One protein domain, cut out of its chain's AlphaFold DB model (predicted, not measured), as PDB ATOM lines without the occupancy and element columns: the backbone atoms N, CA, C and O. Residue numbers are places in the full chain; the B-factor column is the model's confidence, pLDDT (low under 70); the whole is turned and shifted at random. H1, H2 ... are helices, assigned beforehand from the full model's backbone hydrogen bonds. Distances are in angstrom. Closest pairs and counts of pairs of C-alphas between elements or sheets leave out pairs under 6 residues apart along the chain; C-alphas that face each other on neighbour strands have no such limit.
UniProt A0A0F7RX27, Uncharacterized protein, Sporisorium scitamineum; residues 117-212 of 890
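AT A GLANCE: This is residues 117 to 212 of the 890 residues of an uncharacterized protein of Sporisorium scitamineum (UniProt A0A0F7RX27). Two helical hairpins cross in two layers: H1 and H2 run side by side in one, and H5 and H6 make the other, H5 crossing H2 while H6 starts over H1. At one side the short H3 and H4 make a corner leading from H2 to the second layer, where H4 packs on residues 206 to 210 of H6. The 96 printed residues, with six named helices in the order H1 to H6 and no named strand, are all helix in class and compact, with a radius of gyration of the C-alphas of 12.1 A and spans of 31 by 31 by 20 A.

HOW THE PARTS SIT: Begin with the hairpin of H1, residues 121 to 135, and H2, residues 142 to 154: they touch, closest at C-alphas Ala 129 and Phe 148, 6.5 A, at a shallow tilt of 8 degrees, opposite ways. H3, residues 156 to 162, and H4, residues 164 to 168, touch only at the corner, closest at C-alphas 160 and 166, 6.0 A. H5, residues 176 to 190, touches H2, about perpendicular at 78 degrees, with C-alphas Ala 145 and Ser 183 closest at 5.5 A. The hub is H6, residues 198 to 210; it forms a hairpin with H5, and they touch at a steep tilt of 41 degrees, C-alphas 185 and 205 being closest at 6.4 A. With residues 198 to 202 alone H6 touches H1, about perpendicular at 78 degrees, C-alphas 127 and 198 closest at 6.8 A. H1 and H5 are apart. Every O i to N i+4 pair is within hydrogen-bond range in H1, H2, H5 and H6; H3 has 1 of 3 and H4 0 of 1, beside 3 of 4 and 2 of 2 O i to N i+3 pairs.

IN THESE COORDINATES: Find C-alpha 121 at (-13.475, 39.532, 32.040), where H1 begins its 21.2 A. H2 measures 18.0 A, H5 20.7 A and H6 18.8 A, ending at C-alpha 210, (-19.345, 49.200, 50.349).

THE WHOLE: The printed part has no cut and no long link. Look for pLDDT under 70 at residues 168, 193 to 195 and 211 to 212.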
ATOM      1  N   ASP A 117      -8.586  49.606  35.329       73.38
ATOM      2  CA  ASP A 117      -8.401  48.846  34.097       73.38
ATOM      3  C   ASP A 117      -9.634  47.961  33.831       73.38
ATOM      4  O   ASP A 117      -9.914  47.006  34.562       73.38
ATOM      5  N   THR A 118     -10.392  48.298  32.786       76.50
ATOM      6  CA  THR A 118     -11.627  47.603  32.398       76.50
ATOM      7  C   THR A 118     -11.399  46.456  31.411       76.50
ATOM      8  O   THR A 118     -12.367  45.936  30.859       76.50
ATOM      9  N   THR A 119     -10.150  46.058  31.144       73.69
ATOM     10  CA  THR A 119      -9.841  44.978  30.187       73.69
ATOM     11  C   THR A 119     -10.117  43.569  30.729       73.69
ATOM     12  O   THR A 119     -10.142  42.607  29.958       73.69
ATOM     13  N   ASP A 120     -10.391  43.431  32.031       76.62
ATOM     14  CA  ASP A 120     -10.699  42.152  32.682       76.62
ATOM     15  C   ASP A 120     -12.095  41.603  32.299       76.62
ATOM     16  O   ASP A 120     -13.061  42.339  32.067       76.62
ATOM     17  N   VAL A 121     -12.224  40.274  32.273       79.25
ATOM     18  CA  VAL A 121     -13.475  39.532  32.040       79.25
ATOM     19  C   VAL A 121     -14.578  39.964  33.013       79.25
ATOM     20  O   VAL A 121     -15.732  40.097  32.601       79.25
ATOM     21  N   ALA A 122     -14.224  40.278  34.264       83.38
ATOM     22  CA  ALA A 122     -15.167  40.764  35.269       83.38
ATOM     23  C   ALA A 122     -15.901  42.044  34.828       83.38
ATOM     24  O   ALA A 122     -17.116  42.168  35.002       83.38
ATOM     25  N   TRP A 123     -15.178  42.986  34.217       87.00
ATOM     26  CA  TRP A 123     -15.744  44.250  33.745       87.00
ATOM     27  C   TRP A 123     -16.589  44.070  32.493       87.00
ATOM     28  O   TRP A 123     -17.651  44.680  32.388       87.00
ATOM     29  N   ASN A 124     -16.182  43.184  31.584       85.12
ATOM     30  CA  ASN A 124     -16.976  42.848  30.405       85.12
ATOM     31  C   ASN A 124     -18.355  42.280  30.777       85.12
ATOM     32  O   ASN A 124     -19.358  42.647  30.163       85.12
ATOM     33  N   ASP A 125     -18.428  41.419  31.791       87.12
ATOM     34  CA  ASP A 125     -19.697  40.841  32.243       87.12
ATOM     35  C   ASP A 125     -20.571  41.863  32.984       87.12
ATOM     36  O   ASP A 125     -21.779  41.932  32.739       87.12
ATOM     37  N   LEU A 126     -19.975  42.725  33.815       90.06
ATOM     38  CA  LEU A 126     -20.695  43.819  34.480       90.06
ATOM     39  C   LEU A 126     -21.217  44.867  33.485       90.06
ATOM     40  O   LEU A 126     -22.349  45.335  33.620       90.06
ATOM     41  N   LEU A 127     -20.442  45.202  32.451       88.81
ATOM     42  CA  LEU A 127     -20.856  46.118  31.384       88.81
ATOM     43  C   LEU A 127     -21.989  45.533  30.537       88.81
ATOM     44  O   LEU A 127     -22.927  46.255  30.191       88.81
ATOM     45  N   LYS A 128     -21.970  44.223  30.256       88.31
ATOM     46  CA  LYS A 128     -23.099  43.532  29.609       88.31
ATOM     47  C   LYS A 128     -24.354  43.568  30.479       88.31
ATOM     48  O   LYS A 128     -25.430  43.856  29.957       88.31
ATOM     49  N   ALA A 129     -24.228  43.324  31.785       86.50
ATOM     50  CA  ALA A 129     -25.350  43.410  32.719       86.50
ATOM     51  C   ALA A 129     -25.941  44.826  32.774       86.50
ATOM     52  O   ALA A 129     -27.158  44.992  32.706       86.50
ATOM     53  N   HIS A 130     -25.087  45.852  32.788       89.56
ATOM     54  CA  HIS A 130     -25.506  47.250  32.715       89.56
ATOM     55  C   HIS A 130     -26.211  47.595  31.398       89.56
ATOM     56  O   HIS A 130     -27.277  48.207  31.421       89.56
ATOM     57  N   ALA A 131     -25.690  47.149  30.255       85.25
ATOM     58  CA  ALA A 131     -26.329  47.371  28.959       85.25
ATOM     59  C   ALA A 131     -27.701  46.676  28.846       85.25
ATOM     60  O   ALA A 131     -28.633  47.230  28.262       85.25
ATOM     61  N   LEU A 132     -27.849  45.472  29.413       83.94
ATOM     62  CA  LEU A 132     -29.133  44.765  29.482       83.94
ATOM     63  C   LEU A 132     -30.127  45.487  30.397       83.94
ATOM     64  O   LEU A 132     -31.287  45.662  30.023       83.94
ATOM     65  N   TRP A 133     -29.663  45.974  31.547       88.62
ATOM     66  CA  TRP A 133     -30.469  46.768  32.469       88.62
ATOM     67  C   TRP A 133     -30.965  48.075  31.826       88.62
ATOM     68  O   TRP A 133     -32.152  48.393  31.912       88.62
ATOM     69  N   GLN A 134     -30.117  48.782  31.074       84.06
ATOM     70  CA  GLN A 134     -30.533  49.959  30.301       84.06
ATOM     71  C   GLN A 134     -31.595  49.615  29.244       84.06
ATOM     72  O   GLN A 134     -32.612  50.300  29.146       84.06
ATOM     73  N   LYS A 135     -31.411  48.523  28.488       82.75
ATOM     74  CA  LYS A 135     -32.380  48.067  27.472       82.75
ATOM     75  C   LYS A 135     -33.732  47.655  28.058       82.75
ATOM     76  O   LYS A 135     -34.734  47.732  27.357       82.75
ATOM     77  N   SER A 136     -33.766  47.251  29.327       80.38
ATOM     78  CA  SER A 136     -35.001  46.916  30.047       80.38
ATOM     79  C   SER A 136     -35.787  48.132  30.562       80.38
ATOM     80  O   SER A 136     -36.784  47.959  31.253       80.38
ATOM     81  N   GLY A 137     -35.360  49.362  30.241       78.06
ATOM     82  CA  GLY A 137     -36.001  50.583  30.737       78.06
ATOM     83  C   GLY A 137     -35.633  50.910  32.186       78.06
ATOM     84  O   GLY A 137     -36.443  51.496  32.897       78.06
ATOM     85  N   HIS A 138     -34.421  50.533  32.614       81.50
ATOM     86  CA  HIS A 138     -33.944  50.656  33.995       81.50
ATOM     87  C   HIS A 138     -34.772  49.849  35.002       81.50
ATOM     88  O   HIS A 138     -35.041  50.326  36.103       81.50
ATOM     89  N   ASP A 139     -35.159  48.618  34.649       75.31
ATOM     90  CA  ASP A 139     -35.925  47.748  35.541       75.31
ATOM     91  C   ASP A 139     -35.164  47.487  36.856       75.31
ATOM     92  O   ASP A 139     -34.086  46.886  36.871       75.31
ATOM     93  N   THR A 140     -35.726  47.948  37.972       75.69
ATOM     94  CA  THR A 140     -35.173  47.791  39.327       75.69
ATOM     95  C   THR A 140     -35.662  46.516  40.019       75.69
ATOM     96  O   THR A 140     -35.397  46.318  41.210       75.69
ATOM     97  N   SER A 141     -36.350  45.630  39.289       74.38
ATOM     98  CA  SER A 141     -36.852  44.359  39.802       74.38
ATOM     99  C   SER A 141     -35.762  43.496  40.446       74.38
ATOM    100  O   SER A 141     -34.563  43.592  40.160       74.38
ATOM    101  N   SER A 142     -36.206  42.564  41.296       70.38
ATOM    102  CA  SER A 142     -35.334  41.570  41.930       70.38
ATOM    103  C   SER A 142     -34.537  40.742  40.909       70.38
ATOM    104  O   SER A 142     -33.525  40.152  41.287       70.38
ATOM    105  N   TYR A 143     -34.957  40.672  39.641       78.12
ATOM    106  CA  TYR A 143     -34.253  39.939  38.589       78.12
ATOM    107  C   TYR A 143     -32.954  40.649  38.171       78.12
ATOM    108  O   TYR A 143     -31.886  40.034  38.206       78.12
ATOM    109  N   SER A 144     -33.011  41.956  37.889       80.56
ATOM    110  CA  SER A 144     -31.835  42.783  37.572       80.56
ATOM    111  C   SER A 144     -30.828  42.801  38.720       80.56
ATOM    112  O   SER A 144     -29.631  42.606  38.506       80.56
ATOM    113  N   ALA A 145     -31.310  42.940  39.960       82.75
ATOM    114  CA  ALA A 145     -30.458  42.871  41.144       82.75
ATOM    115  C   ALA A 145     -29.756  41.509  41.277       82.75
ATOM    116  O   ALA A 145     -28.559  41.449  41.555       82.75
ATOM    117  N   THR A 146     -30.469  40.409  41.008       84.50
ATOM    118  CA  THR A 146     -29.894  39.054  41.044       84.50
ATOM    119  C   THR A 146     -28.795  38.876  39.999       84.50
ATOM    120  O   THR A 146     -27.765  38.275  40.303       84.50
ATOM    121  N   ALA A 147     -28.978  39.413  38.789       83.81
ATOM    122  CA  ALA A 147     -27.990  39.321  37.718       83.81
ATOM    123  C   ALA A 147     -26.673  40.020  38.097       83.81
ATOM    124  O   ALA A 147     -25.610  39.399  38.037       83.81
ATOM    125  N   PHE A 148     -26.740  41.266  38.575       87.88
ATOM    126  CA  PHE A 148     -25.559  42.005  39.032       87.88
ATOM    127  C   PHE A 148     -24.874  41.334  40.224       87.88
ATOM    128  O   PHE A 148     -23.670  41.090  40.176       87.88
ATOM    129  N   LEU A 149     -25.628  40.968  41.266       87.62
ATOM    130  CA  LEU A 149     -25.069  40.320  42.456       87.62
ATOM    131  C   LEU A 149     -24.422  38.964  42.129       87.62
ATOM    132  O   LEU A 149     -23.402  38.616  42.717       87.62
ATOM    133  N   SER A 150     -24.967  38.211  41.168       87.00
ATOM    134  CA  SER A 150     -24.387  36.932  40.730       87.00
ATOM    135  C   SER A 150     -23.054  37.123  40.009       87.00
ATOM    136  O   SER A 150     -22.107  36.386  40.280       87.00
ATOM    137  N   ILE A 151     -22.950  38.140  39.148       87.94
ATOM    138  CA  ILE A 151     -21.706  38.492  38.449       87.94
ATOM    139  C   ILE A 151     -20.662  39.006  39.448       87.94
ATOM    140  O   ILE A 151     -19.509  38.580  39.410       87.94
ATOM    141  N   MET A 152     -21.066  39.852  40.401       87.75
ATOM    142  CA  MET A 152     -20.173  40.357  41.448       87.75
ATOM    143  C   MET A 152     -19.674  39.248  42.382       87.75
ATOM    144  O   MET A 152     -18.506  39.251  42.759       87.75
ATOM    145  N   LYS A 153     -20.525  38.270  42.724       86.81
ATOM    146  CA  LYS A 153     -20.133  37.094  43.516       86.81
ATOM    147  C   LYS A 153     -19.171  36.189  42.745       86.81
ATOM    148  O   LYS A 153     -18.189  35.726  43.318       86.81
ATOM    149  N   MET A 154     -19.430  35.961  41.457       87.06
ATOM    150  CA  MET A 154     -18.586  35.137  40.584       87.06
ATOM    151  C   MET A 154     -17.180  35.729  40.419       87.06
ATOM    152  O   MET A 154     -16.194  35.003  40.518       87.06
ATOM    153  N   HIS A 155     -17.087  37.048  40.240       86.88
ATOM    154  CA  HIS A 155     -15.830  37.763  39.992       86.88
ATOM    155  C   HIS A 155     -15.252  38.460  41.233       86.88
ATOM    156  O   HIS A 155     -14.381  39.326  41.120       86.88
ATOM    157  N   GLY A 156     -15.709  38.085  42.432       80.38
ATOM    158  CA  GLY A 156     -15.382  38.784  43.679       80.38
ATOM    159  C   GLY A 156     -13.878  38.941  43.926       80.38
ATOM    160  O   GLY A 156     -13.434  40.015  44.314       80.38
ATOM    161  N   ALA A 157     -13.066  37.924  43.619       76.00
ATOM    162  CA  ALA A 157     -11.609  37.985  43.787       76.00
ATOM    163  C   ALA A 157     -10.932  39.057  42.908       76.00
ATOM    164  O   ALA A 157      -9.962  39.682  43.338       76.00
ATOM    165  N   THR A 158     -11.448  39.285  41.699       78.88
ATOM    166  CA  THR A 158     -10.969  40.329  40.787       78.88
ATOM    167  C   THR A 158     -11.438  41.702  41.253       78.88
ATOM    168  O   THR A 158     -10.636  42.627  41.354       78.88
ATOM    169  N   LEU A 159     -12.716  41.824  41.624       79.88
ATOM    170  CA  LEU A 159     -13.292  43.082  42.103       79.88
ATOM    171  C   LEU A 159     -12.654  43.556  43.415       79.88
ATOM    172  O   LEU A 159     -12.464  44.755  43.592       79.88
ATOM    173  N   LEU A 160     -12.234  42.635  44.286       79.19
ATOM    174  CA  LEU A 160     -11.504  42.936  45.523       79.19
ATOM    175  C   LEU A 160     -10.151  43.621  45.294       79.19
ATOM    176  O   LEU A 160      -9.670  44.314  46.189       79.19
ATOM    177  N   ARG A 161      -9.532  43.455  44.117       74.62
ATOM    178  CA  ARG A 161      -8.285  44.161  43.774       74.62
ATOM    179  C   ARG A 161      -8.524  45.652  43.549       74.62
ATOM    180  O   ARG A 161      -7.685  46.453  43.943       74.62
ATOM    181  N   SER A 162      -9.660  46.003  42.946       72.56
ATOM    182  CA  SER A 162     -10.039  47.392  42.655       72.56
ATOM    183  C   SER A 162     -10.858  48.031  43.780       72.56
ATOM    184  O   SER A 162     -10.808  49.242  43.960       72.56
ATOM    185  N   PHE A 163     -11.572  47.226  44.571       77.81
ATOM    186  CA  PHE A 163     -12.420  47.670  45.676       77.81
ATOM    187  C   PHE A 163     -12.203  46.790  46.919       77.81
ATOM    188  O   PHE A 163     -12.988  45.875  47.179       77.81
ATOM    189  N   PRO A 164     -11.163  47.065  47.729       74.31
ATOM    190  CA  PRO A 164     -10.824  46.244  48.897       74.31
ATOM    191  C   PRO A 164     -11.949  46.143  49.938       74.31
ATOM    192  O   PRO A 164     -12.092  45.114  50.597       74.31
ATOM    193  N   LEU A 165     -12.776  47.189  50.048       72.69
ATOM    194  CA  LEU A 165     -13.913  47.256  50.974       72.69
ATOM    195  C   LEU A 165     -15.026  46.247  50.645       72.69
ATOM    196  O   LEU A 165     -15.791  45.888  51.533       72.69
ATOM    197  N   LEU A 166     -15.075  45.698  49.422       74.25
ATOM    198  CA  LEU A 166     -16.010  44.617  49.085       74.25
ATOM    199  C   LEU A 166     -15.794  43.358  49.937       74.25
ATOM    200  O   LEU A 166     -16.695  42.528  50.017       74.25
ATOM    201  N   LYS A 167     -14.631  43.200  50.591       74.12
ATOM    202  CA  LYS A 167     -14.347  42.052  51.470       74.12
ATOM    203  C   LYS A 167     -15.272  42.026  52.684       74.12
ATOM    204  O   LYS A 167     -15.544  40.953  53.217       74.12
ATOM    205  N   GLU A 168     -15.720  43.199  53.119       66.56
ATOM    206  CA  GLU A 168     -16.583  43.366  54.285       66.56
ATOM    207  C   GLU A 168     -18.071  43.225  53.929       66.56
ATOM    208  O   GLU A 168     -18.900  43.095  54.824       66.56
ATOM    209  N   VAL A 169     -18.410  43.176  52.634       72.62
ATOM    210  CA  VAL A 169     -19.790  43.118  52.134       72.62
ATOM    211  C   VAL A 169     -20.187  41.680  51.802       72.62
ATOM    212  O   VAL A 169     -19.571  41.013  50.967       72.62
ATOM    213  N   ARG A 170     -21.289  41.191  52.388       74.69
ATOM    214  CA  ARG A 170     -21.858  39.886  52.017       74.69
ATOM    215  C   ARG A 170     -22.655  39.988  50.713       74.69
ATOM    216  O   ARG A 170     -23.843  40.298  50.725       74.69
ATOM    217  N   ILE A 171     -22.024  39.646  49.591       80.81
ATOM    218  CA  ILE A 171     -22.701  39.522  48.291       80.81
ATOM    219  C   ILE A 171     -23.326  38.129  48.185       80.81
ATOM    220  O   ILE A 171     -22.641  37.147  47.883       80.81
ATOM    221  N   ASP A 172     -24.631  38.027  48.435       82.12
ATOM    222  CA  ASP A 172     -25.353  36.763  48.306       82.12
ATOM    223  C   ASP A 172     -26.656  36.925  47.504       82.12
ATOM    224  O   ASP A 172     -27.677  37.335  48.061       82.12
ATOM    225  N   PRO A 173     -26.661  36.584  46.197       79.31
ATOM    226  CA  PRO A 173     -27.820  36.789  45.332       79.31
ATOM    227  C   PRO A 173     -29.030  35.945  45.753       79.31
ATOM    228  O   PRO A 173     -30.145  36.219  45.315       79.31
ATOM    229  N   THR A 174     -28.861  34.936  46.618       74.19
ATOM    230  CA  THR A 174     -29.959  34.110  47.143       74.19
ATOM    231  C   THR A 174     -30.675  34.739  48.342       74.19
ATOM    232  O   THR A 174     -31.811  34.356  48.621       74.19
ATOM    233  N   VAL A 175     -30.103  35.759  48.994       79.31
ATOM    234  CA  VAL A 175     -30.700  36.440  50.157       79.31
ATOM    235  C   VAL A 175     -31.642  37.565  49.711       79.31
ATOM    236  O   VAL A 175     -31.253  38.453  48.957       79.31
ATOM    237  N   ALA A 176     -32.892  37.542  50.186       74.06
ATOM    238  CA  ALA A 176     -33.925  38.504  49.781       74.06
ATOM    239  C   ALA A 176     -33.618  39.949  50.210       74.06
ATOM    240  O   ALA A 176     -33.839  40.870  49.427       74.06
ATOM    241  N   GLU A 177     -33.061  40.139  51.406       75.12
ATOM    242  CA  GLU A 177     -32.663  41.451  51.941       75.12
ATOM    243  C   GLU A 177     -31.559  42.092  51.088       75.12
ATOM    244  O   GLU A 177     -31.708  43.228  50.649       75.12
ATOM    245  N   CYS A 178     -30.522  41.319  50.737       76.00
ATOM    246  CA  CYS A 178     -29.431  41.755  49.856       76.00
ATOM    247  C   CYS A 178     -29.949  42.169  48.466       76.00
ATOM    248  O   CYS A 178     -29.544  43.198  47.925       76.00
ATOM    249  N   ARG A 179     -30.903  41.413  47.898       81.12
ATOM    250  CA  ARG A 179     -31.553  41.784  46.630       81.12
ATOM    251  C   ARG A 179     -32.389  43.056  46.752       81.12
ATOM    252  O   ARG A 179     -32.310  43.901  45.870       81.12
ATOM    253  N   SER A 180     -33.169  43.200  47.825       76.69
ATOM    254  CA  SER A 180     -34.020  44.373  48.059       76.69
ATOM    255  C   SER A 180     -33.198  45.653  48.220       76.69
ATOM    256  O   SER A 180     -33.542  46.694  47.661       76.69
ATOM    257  N   GLU A 181     -32.090  45.579  48.952       79.50
ATOM    258  CA  GLU A 181     -31.162  46.693  49.138       79.50
ATOM    259  C   GLU A 181     -30.452  47.057  47.829       79.50
ATOM    260  O   GLU A 181     -30.439  48.220  47.424       79.50
ATOM    261  N   PHE A 182     -29.950  46.064  47.090       85.44
ATOM    262  CA  PHE A 182     -29.320  46.311  45.794       85.44
ATOM    263  C   PHE A 182     -30.308  46.869  44.751       85.44
ATOM    264  O   PHE A 182     -29.950  47.752  43.973       85.44
ATOM    265  N   SER A 183     -31.575  46.439  44.769       83.06
ATOM    266  CA  SER A 183     -32.660  47.043  43.977       83.06
ATOM    267  C   SER A 183     -32.903  48.520  44.329       83.06
ATOM    268  O   SER A 183     -33.205  49.326  43.442       83.06
ATOM    269  N   SER A 184     -32.710  48.912  45.594       81.19
ATOM    270  CA  SER A 184     -32.742  50.321  46.012       81.19
ATOM    271  C   SER A 184     -31.580  51.104  45.393       81.19
ATOM    272  O   SER A 184     -31.786  52.171  44.815       81.19
ATOM    273  N   HIS A 185     -30.368  50.539  45.373       86.56
ATOM    274  CA  HIS A 185     -29.217  51.152  44.694       86.56
ATOM    275  C   HIS A 185     -29.399  51.271  43.175       86.56
ATOM    276  O   HIS A 185     -29.044  52.302  42.603       86.56
ATOM    277  N   LEU A 186     -30.011  50.276  42.522       85.31
ATOM    278  CA  LEU A 186     -30.388  50.367  41.108       85.31
ATOM    279  C   LEU A 186     -31.413  51.485  40.866       85.31
ATOM    280  O   LEU A 186     -31.306  52.196  39.869       85.31
ATOM    281  N   SER A 187     -32.350  51.702  41.793       82.25
ATOM    282  CA  SER A 187     -33.294  52.829  41.736       82.25
ATOM    283  C   SER A 187     -32.590  54.184  41.864       82.25
ATOM    284  O   SER A 187     -32.898  55.114  41.120       82.25
ATOM    285  N   LEU A 188     -31.594  54.297  42.752       80.75
ATOM    286  CA  LEU A 188     -30.747  55.492  42.831       80.75
ATOM    287  C   LEU A 188     -29.959  55.715  41.535       80.75
ATOM    288  O   LEU A 188     -29.889  56.848  41.054       80.75
ATOM    289  N   LEU A 189     -29.390  54.652  40.961       81.94
ATOM    290  CA  LEU A 189     -28.655  54.745  39.706       81.94
ATOM    291  C   LEU A 189     -29.577  55.123  38.541       81.94
ATOM    292  O   LEU A 189     -29.162  55.924  37.717       81.94
ATOM    293  N   ALA A 190     -30.817  54.629  38.471       81.00
ATOM    294  CA  ALA A 190     -31.762  54.961  37.397       81.00
ATOM    295  C   ALA A 190     -32.011  56.478  37.287       81.00
ATOM    296  O   ALA A 190     -32.045  57.026  36.186       81.00
ATOM    297  N   ASN A 191     -32.066  57.178  38.425       74.12
ATOM    298  CA  ASN A 191     -32.201  58.639  38.479       74.12
ATOM    299  C   ASN A 191     -30.936  59.394  38.010       74.12
ATOM    300  O   ASN A 191     -31.000  60.582  37.684       74.12
ATOM    301  N   LEU A 192     -29.782  58.721  37.981       70.94
ATOM    302  CA  LEU A 192     -28.467  59.270  37.624       70.94
ATOM    303  C   LEU A 192     -27.947  58.767  36.264       70.94
ATOM    304  O   LEU A 192     -27.065  59.397  35.680       70.94
ATOM    305  N   ALA A 193     -28.505  57.670  35.747       60.28
ATOM    306  CA  ALA A 193     -28.062  56.935  34.566       60.28
ATOM    307  C   ALA A 193     -27.921  57.772  33.282       60.28
ATOM    308  O   ALA A 193     -26.940  57.548  32.575       60.28
ATOM    309  N   PRO A 194     -28.774  58.775  32.967       60.50
ATOM    310  CA  PRO A 194     -28.554  59.603  31.777       60.50
ATOM    311  C   PRO A 194     -27.333  60.537  31.877       60.50
ATOM    312  O   PRO A 194     -27.051  61.272  30.936       60.50
ATOM    313  N   LYS A 195     -26.613  60.554  33.010       63.22
ATOM    314  CA  LYS A 195     -25.500  61.476  33.282       63.22
ATOM    315  C   LYS A 195     -24.173  60.781  33.581       63.22
ATOM    316  O   LYS A 195     -23.213  61.500  33.847       63.22
ATOM    317  N   LEU A 196     -24.099  59.450  33.584       73.44
ATOM    318  CA  LEU A 196     -22.898  58.690  33.951       73.44
ATOM    319  C   LEU A 196     -22.471  57.743  32.829       73.44
ATOM    320  O   LEU A 196     -23.303  57.048  32.251       73.44
ATOM    321  N   GLU A 197     -21.165  57.687  32.573       83.44
ATOM    322  CA  GLU A 197     -20.575  56.673  31.696       83.44
ATOM    323  C   GLU A 197     -20.766  55.262  32.295       83.44
ATOM    324  O   GLU A 197     -20.774  55.123  33.523       83.44
ATOM    325  N   PRO A 198     -20.884  54.191  31.484       85.38
ATOM    326  CA  PRO A 198     -21.211  52.840  31.961       85.38
ATOM    327  C   PRO A 198     -20.291  52.301  33.066       85.38
ATOM    328  O   PRO A 198     -20.752  51.671  34.016       85.38
ATOM    329  N   VAL A 199     -18.989  52.581  32.978       86.06
ATOM    330  CA  VAL A 199     -18.008  52.164  33.994       86.06
ATOM    331  C   VAL A 199     -18.236  52.924  35.303       86.06
ATOM    332  O   VAL A 199     -18.246  52.320  36.374       86.06
ATOM    333  N   ALA A 200     -18.509  54.229  35.223       83.69
ATOM    334  CA  ALA A 200     -18.831  55.058  36.383       83.69
ATOM    335  C   ALA A 200     -20.161  54.644  37.030       83.69
ATOM    336  O   ALA A 200     -20.274  54.632  38.253       83.69
ATOM    337  N   ALA A 201     -21.150  54.226  36.239       85.38
ATOM    338  CA  ALA A 201     -22.409  53.684  36.742       85.38
ATOM    339  C   ALA A 201     -22.208  52.385  37.549       85.38
ATOM    340  O   ALA A 201     -22.798  52.212  38.616       85.38
ATOM    341  N   ILE A 202     -21.324  51.494  37.094       87.56
ATOM    342  CA  ILE A 202     -20.983  50.261  37.821       87.56
ATOM    343  C   ILE A 202     -20.162  50.574  39.081       87.56
ATOM    344  O   ILE A 202     -20.470  50.053  40.153       87.56
ATOM    345  N   CYS A 203     -19.174  51.473  38.994       84.75
ATOM    346  CA  CYS A 203     -18.404  51.930  40.158       84.75
ATOM    347  C   CYS A 203     -19.309  52.562  41.224       84.75
ATOM    348  O   CYS A 203     -19.080  52.396  42.420       84.75
ATOM    349  N   PHE A 204     -20.364  53.262  40.805       85.44
ATOM    350  CA  PHE A 204     -21.362  53.826  41.708       85.44
ATOM    351  C   PHE A 204     -22.098  52.730  42.492       85.44
ATOM    352  O   PHE A 204     -22.171  52.815  43.715       85.44
ATOM    353  N   LEU A 205     -22.574  51.673  41.822       85.88
ATOM    354  CA  LEU A 205     -23.259  50.550  42.483       85.88
ATOM    355  C   LEU A 205     -22.351  49.811  43.472       85.88
ATOM    356  O   LEU A 205     -22.784  49.472  44.573       85.88
ATOM    357  N   ILE A 206     -21.088  49.594  43.096       85.12
ATOM    358  CA  ILE A 206     -20.089  48.948  43.956       85.12
ATOM    359  C   ILE A 206     -19.820  49.797  45.204       85.12
ATOM    360  O   ILE A 206     -19.811  49.278  46.317       85.12
ATOM    361  N   ASN A 207     -19.656  51.109  45.037       80.50
ATOM    362  CA  ASN A 207     -19.462  52.025  46.158       80.50
ATOM    363  C   ASN A 207     -20.682  52.066  47.094       80.50
ATOM    364  O   ASN A 207     -20.509  52.058  48.308       80.50
ATOM    365  N   CYS A 208     -21.906  52.042  46.557       80.75
ATOM    366  CA  CYS A 208     -23.117  51.965  47.379       80.75
ATOM    367  C   CYS A 208     -23.162  50.696  48.242       80.75
ATOM    368  O   CYS A 208     -23.568  50.756  49.401       80.75
ATOM    369  N   LEU A 209     -22.704  49.564  47.705       77.38
ATOM    370  CA  LEU A 209     -22.589  48.320  48.465       77.38
ATOM    371  C   LEU A 209     -21.553  48.407  49.592       77.38
ATOM    372  O   LEU A 209     -21.829  47.949  50.694       77.38
ATOM    373  N   CYS A 210     -20.393  49.013  49.338       73.38
ATOM    374  CA  CYS A 210     -19.345  49.200  50.349       73.38
ATOM    375  C   CYS A 210     -19.758  50.154  51.484       73.38
ATOM    376  O   CYS A 210     -19.250  50.031  52.594       73.38
ATOM    377  N   ASP A 211     -20.668  51.092  51.215       65.50
ATOM    378  CA  ASP A 211     -21.174  52.052  52.205       65.50
ATOM    379  C   ASP A 211     -22.317  51.479  53.074       65.50
ATOM    380  O   ASP A 211     -22.728  52.109  54.051       65.50
ATOM    381  N   SER A 212     -22.862  50.312  52.718       57.56
ATOM    382  CA  SER A 212     -24.046  49.729  53.357       57.56
ATOM    383  C   SER A 212     -23.683  48.877  54.581       57.56
ATOM    384  O   SER A 212     -22.748  48.081  54.555       57.56
TER     385      SER A 212